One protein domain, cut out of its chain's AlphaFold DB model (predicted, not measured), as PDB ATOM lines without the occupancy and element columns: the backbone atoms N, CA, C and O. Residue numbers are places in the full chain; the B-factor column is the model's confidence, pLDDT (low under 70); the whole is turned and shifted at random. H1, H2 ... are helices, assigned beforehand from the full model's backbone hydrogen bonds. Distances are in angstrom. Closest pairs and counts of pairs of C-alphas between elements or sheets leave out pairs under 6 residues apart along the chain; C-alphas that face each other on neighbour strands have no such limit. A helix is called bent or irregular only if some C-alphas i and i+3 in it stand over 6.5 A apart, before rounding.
ATOM      1  N   ARG A 234      24.926 -17.872  -6.608       81.38
ATOM      2  CA  ARG A 234      24.860 -16.395  -6.623       81.38
ATOM      3  C   ARG A 234      25.920 -15.695  -5.764       81.38
ATOM      4  O   ARG A 234      25.828 -14.491  -5.537       81.38
ATOM      5  N   LEU A 235      26.866 -16.451  -5.210       80.56
ATOM      6  CA  LEU A 235      27.936 -15.905  -4.373       80.56
ATOM      7  C   LEU A 235      29.042 -15.285  -5.251       80.56
ATOM      8  O   LEU A 235      29.249 -15.749  -6.372       80.56
ATOM      9  N   PRO A 236      29.766 -14.251  -4.775       73.38
ATOM     10  CA  PRO A 236      30.675 -13.439  -5.599       73.38
ATOM     11  C   PRO A 236      32.015 -14.124  -5.942       73.38
ATOM     12  O   PRO A 236      32.988 -13.454  -6.271       73.38
ATOM     13  N   PHE A 237      32.082 -15.448  -5.852       79.56
ATOM     14  CA  PHE A 237      33.265 -16.263  -6.115       79.56
ATOM     15  C   PHE A 237      32.848 -17.571  -6.788       79.56
ATOM     16  O   PHE A 237      31.674 -17.958  -6.758       79.56
ATOM     17  N   LYS A 238      33.801 -18.268  -7.406       84.00
ATOM     18  CA  LYS A 238      33.511 -19.546  -8.049       84.00
ATOM     19  C   LYS A 238      33.598 -20.689  -7.029       84.00
ATOM     20  O   LYS A 238      34.515 -20.670  -6.212       84.00
ATOM     21  N   PRO A 239      32.721 -21.711  -7.091       86.12
ATOM     22  CA  PRO A 239      32.842 -22.892  -6.231       86.12
ATOM     23  C   PRO A 239      34.226 -23.550  -6.309       86.12
ATOM     24  O   PRO A 239      34.711 -24.089  -5.323       86.12
ATOM     25  N   GLU A 240      34.869 -23.473  -7.478       88.19
ATOM     26  CA  GLU A 240      36.197 -24.039  -7.735       88.19
ATOM     27  C   GLU A 240      37.323 -23.353  -6.947       88.19
ATOM     28  O   GLU A 240      38.366 -23.960  -6.730       88.19
ATOM     29  N   ASP A 241      37.113 -22.117  -6.488       87.69
ATOM     30  CA  ASP A 241      38.119 -21.361  -5.740       87.69
ATOM     31  C   ASP A 241      38.112 -21.708  -4.237       87.69
ATOM     32  O   ASP A 241      38.980 -21.236  -3.505       87.69
ATOM     33  N   TYR A 242      37.147 -22.512  -3.764       88.00
ATOM     34  CA  TYR A 242      36.919 -22.792  -2.339       88.00
ATOM     35  C   TYR A 242      38.169 -23.316  -1.619       88.00
ATOM     36  O   TYR A 242      38.519 -22.802  -0.556       88.00
ATOM     37  N   ASP A 243      38.870 -24.286  -2.212       88.38
ATOM     38  CA  ASP A 243      40.032 -24.931  -1.584       88.38
ATOM     39  C   ASP A 243      41.232 -23.974  -1.432       88.38
ATOM     40  O   ASP A 243      42.103 -24.199  -0.598       88.38
ATOM     41  N   ASN A 244      41.251 -22.869  -2.190       89.25
ATOM     42  CA  ASN A 244      42.300 -21.846  -2.138       89.25
ATOM     43  C   ASN A 244      42.006 -20.723  -1.124       89.25
ATOM     44  O   ASN A 244      42.778 -19.770  -1.009       89.25
ATOM     45  N   MET A 245      40.874 -20.788  -0.418       88.62
ATOM     46  CA  MET A 245      40.458 -19.776   0.555       88.62
ATOM     47  C   MET A 245      40.912 -20.132   1.971       88.62
ATOM     48  O   MET A 245      41.079 -21.301   2.304       88.62
ATOM     49  N   ALA A 246      41.045 -19.121   2.833       90.31
ATOM     50  CA  ALA A 246      41.340 -19.321   4.252       90.31
ATOM     51  C   ALA A 246      40.282 -20.213   4.934       90.31
ATOM     52  O   ALA A 246      39.089 -20.072   4.659       90.31
ATOM     53  N   GLU A 247      40.698 -21.083   5.860       87.88
ATOM     54  CA  GLU A 247      39.816 -22.052   6.543       87.88
ATOM     55  C   GLU A 247      38.613 -21.395   7.242       87.88
ATOM     56  O   GLU A 247      37.492 -21.905   7.198       87.88
ATOM     57  N   GLU A 248      38.815 -20.223   7.842       81.50
ATOM     58  CA  GLU A 248      37.745 -19.445   8.475       81.50
ATOM     59  C   GLU A 248      36.684 -19.009   7.458       81.50
ATOM     60  O   GLU A 248      35.480 -19.100   7.713       81.50
ATOM     61  N   TYR A 249      37.126 -18.589   6.269       82.12
ATOM     62  CA  TYR A 249      36.234 -18.205   5.182       82.12
ATOM     63  C   TYR A 249      35.513 -19.431   4.623       82.12
ATOM     64  O   TYR A 249      34.296 -19.407   4.474       82.12
ATOM     65  N   GLN A 250      36.223 -20.541   4.416       86.94
ATOM     66  CA  GLN A 250      35.644 -21.819   4.000       86.94
ATOM     67  C   GLN A 250      34.503 -22.286   4.921       86.94
ATOM     68  O   GLN A 250      33.429 -22.670   4.445       86.94
ATOM     69  N   LYS A 251      34.700 -22.216   6.245       84.50
ATOM     70  CA  LYS A 251      33.662 -22.545   7.232       84.50
ATOM     71  C   LYS A 251      32.442 -21.634   7.085       84.50
ATOM     72  O   LYS A 251      31.321 -22.131   6.977       84.50
ATOM     73  N   HIS A 252      32.664 -20.324   7.008       82.31
ATOM     74  CA  HIS A 252      31.588 -19.353   6.824       82.31
ATOM     75  C   HIS A 252      30.804 -19.588   5.522       82.31
ATOM     76  O   HIS A 252      29.577 -19.505   5.499       82.31
ATOM     77  N   LEU A 253      31.493 -19.943   4.434       82.75
ATOM     78  CA  LEU A 253      30.853 -20.239   3.155       82.75
ATOM     79  C   LEU A 253      29.922 -21.446   3.225       82.75
ATOM     80  O   LEU A 253      28.841 -21.400   2.641       82.75
ATOM     81  N   LYS A 254      30.302 -22.502   3.953       83.56
ATOM     82  CA  LYS A 254      29.430 -23.665   4.169       83.56
ATOM     83  C   LYS A 254      28.161 -23.291   4.930       83.56
ATOM     84  O   LYS A 254      27.081 -23.739   4.555       83.56
ATOM     85  N   GLU A 255      28.276 -22.442   5.948       82.56
ATOM     86  CA  GLU A 255      27.127 -21.939   6.713       82.56
ATOM     87  C   GLU A 255      26.184 -21.107   5.826       82.56
ATOM     88  O   GLU A 255      24.971 -21.326   5.825       82.56
ATOM     89  N   VAL A 256      26.737 -20.204   5.007       82.88
ATOM     90  CA  VAL A 256      25.955 -19.396   4.060       82.88
ATOM     91  C   VAL A 256      25.299 -20.273   2.991       82.88
ATOM     92  O   VAL A 256      24.110 -20.121   2.728       82.88
ATOM     93  N   ALA A 257      26.030 -21.212   2.391       82.75
ATOM     94  CA  ALA A 257      25.494 -22.100   1.361       82.75
ATOM     95  C   ALA A 257      24.366 -22.996   1.895       82.75
ATOM     96  O   ALA A 257      23.347 -23.168   1.220       82.75
ATOM     97  N   ALA A 258      24.502 -23.498   3.125       81.06
ATOM     98  CA  ALA A 258      23.447 -24.242   3.802       81.06
ATOM     99  C   ALA A 258      22.203 -23.366   4.041       81.06
ATOM    100  O   ALA A 258      21.091 -23.780   3.715       81.06
ATOM    101  N   PHE A 259      22.381 -22.132   4.525       82.19
ATOM    102  CA  PHE A 259      21.286 -21.174   4.734       82.19
ATOM    103  C   PHE A 259      20.541 -20.800   3.435       82.19
ATOM    104  O   PHE A 259      19.321 -20.589   3.421       82.19
ATOM    105  N   GLU A 260      21.275 -20.713   2.325       78.81
ATOM    106  CA  GLU A 260      20.743 -20.415   0.993       78.81
ATOM    107  C   GLU A 260      20.109 -21.642   0.307       78.81
ATOM    108  O   GLU A 260      19.521 -21.493  -0.761       78.81
ATOM    109  N   GLY A 261      20.193 -22.840   0.901       78.44
ATOM    110  CA  GLY A 261      19.665 -24.078   0.312       78.44
ATOM    111  C   GLY A 261      20.496 -24.613  -0.863       78.44
ATOM    112  O   GLY A 261      19.994 -25.385  -1.683       78.44
ATOM    113  N   LEU A 262      21.768 -24.209  -0.965       81.44
ATOM    114  CA  LEU A 262      22.675 -24.591  -2.054       81.44
ATOM    115  C   LEU A 262      23.316 -25.975  -1.854       81.44
ATOM    116  O   LEU A 262      23.828 -26.547  -2.820       81.44
ATOM    117  N   GLY A 263      23.229 -26.529  -0.642       79.50
ATOM    118  CA  GLY A 263      23.882 -27.776  -0.228       79.50
ATOM    119  C   GLY A 263      25.074 -27.519   0.695       79.50
ATOM    120  O   GLY A 263      25.463 -26.369   0.914       79.50
ATOM    121  N   SER A 264      25.656 -28.583   1.244       77.62
ATOM    122  CA  SER A 264      26.754 -28.508   2.226       77.62
ATOM    123  C   SER A 264      28.114 -28.932   1.670       77.62
ATOM    124  O   SER A 264      29.123 -28.812   2.370       77.62
ATOM    125  N   THR A 265      28.162 -29.438   0.433       85.38
ATOM    126  CA  THR A 265      29.402 -29.919  -0.194       85.38
ATOM    127  C   THR A 265      29.810 -29.070  -1.396       85.38
ATOM    128  O   THR A 265      28.972 -28.588  -2.155       85.38
ATOM    129  N   VAL A 266      31.120 -28.917  -1.603       86.12
ATOM    130  CA  VAL A 266      31.671 -28.165  -2.744       86.12
ATOM    131  C   VAL A 266      31.283 -28.815  -4.077       86.12
ATOM    132  O   VAL A 266      31.034 -28.117  -5.056       86.12
ATOM    133  N   GLU A 267      31.171 -30.144  -4.114       86.44
ATOM    134  CA  GLU A 267      30.750 -30.877  -5.312       86.44
ATOM    135  C   GLU A 267      29.304 -30.555  -5.706       86.44
ATOM    136  O   GLU A 267      29.036 -30.283  -6.876       86.44
ATOM    137  N   GLU A 268      28.380 -30.454  -4.744       83.75
ATOM    138  CA  GLU A 268      27.021 -29.969  -5.021       83.75
ATOM    139  C   GLU A 268      27.051 -28.555  -5.606       83.75
ATOM    140  O   GLU A 268      26.356 -28.277  -6.583       83.75
ATOM    141  N   TRP A 269      27.887 -27.669  -5.061       88.81
ATOM    142  CA  TRP A 269      27.998 -26.285  -5.521       88.81
ATOM    143  C   TRP A 269      28.525 -26.174  -6.953       88.81
ATOM    144  O   TRP A 269      28.005 -25.375  -7.730       88.81
ATOM    145  N   LYS A 270      29.512 -27.000  -7.325       86.06
ATOM    146  CA  LYS A 270      30.081 -27.058  -8.683       86.06
ATOM    147  C   LYS A 270      29.047 -27.470  -9.736       86.06
ATOM    148  O   LYS A 270      29.133 -27.021 -10.875       86.06
ATOM    149  N   THR A 271      28.053 -28.282  -9.365       84.81
ATOM    150  CA  THR A 271      26.963 -28.679 -10.278       84.81
ATOM    151  C   THR A 271      25.888 -27.605 -10.462       84.81
ATOM    152  O   THR A 271      25.064 -27.704 -11.374       84.81
ATOM    153  N   ARG A 272      25.866 -26.562  -9.618       84.94
ATOM    154  CA  ARG A 272      24.862 -25.499  -9.705       84.94
ATOM    155  C   ARG A 272      25.135 -24.589 -10.891       84.94
ATOM    156  O   ARG A 272      26.264 -24.198 -11.186       84.94
ATOM    157  N   SER A 273      24.050 -24.157 -11.519       84.44
ATOM    158  CA  SER A 273      24.128 -23.113 -12.529       84.44
ATOM    159  C   SER A 273      24.493 -21.775 -11.895       84.44
ATOM    160  O   SER A 273      23.923 -21.381 -10.876       84.44
TER     161      SER A 273
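What this domain is: This is residues 234 to 273 of the 879 residues of the protein "Acyl-CoA thioesterase" of Metarhizium rileyi (strain RCEF 4871) (UniProt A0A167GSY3). Look first for one longer helix, H2, along one side, with two short helices, H1 and H3, meeting across from it; the contacts are few, and H2 touches neither. The printed part has 40 residues with three named helices, in the order H1, H2, H3, and no named strand: all helix. It is compact, with a radius of gyration of the C-alphas of 9.2 A and a rounded outline spanning 23 by 19 by 17 A.

Where its parts are: Find C-alpha 247 at (39.816, -22.052, 6.543); from there H2, residues 247 to 259, runs 18.6 A to C-alpha 259 at (21.286, -21.174, 4.734). H1 is residues 239 to 244, 10.4 A, and irregular: C-alphas 240 and 243 are 7.3 A apart. H3 is residues 266 to 271, 8.9 A.

How they stand to each other: H2 and H1 are close but not clearly touching; their closest C-alphas, Tyr 242 and Gln 250, are 6.5 A apart. They run opposite ways at a shallow tilt of 25 degrees. H1 and H3 touch, the closest C-alphas being Pro 239 and Lys 270 at 5.6 A. H2 and H3 are only just apart, closest 8.4 A. In H2 and H3 every O i to N i+4 pair is within hydrogen-bond range; in H1, 0 of 2 are, beside 2 of 3 O i to N i+3 pairs.

The domain as a whole: The farthest C-alphas, Glu 248 and Ser 273, are 25.3 A apart. The printed part has no cut, no link is long, and no printed residue is under 70 in pLDDT.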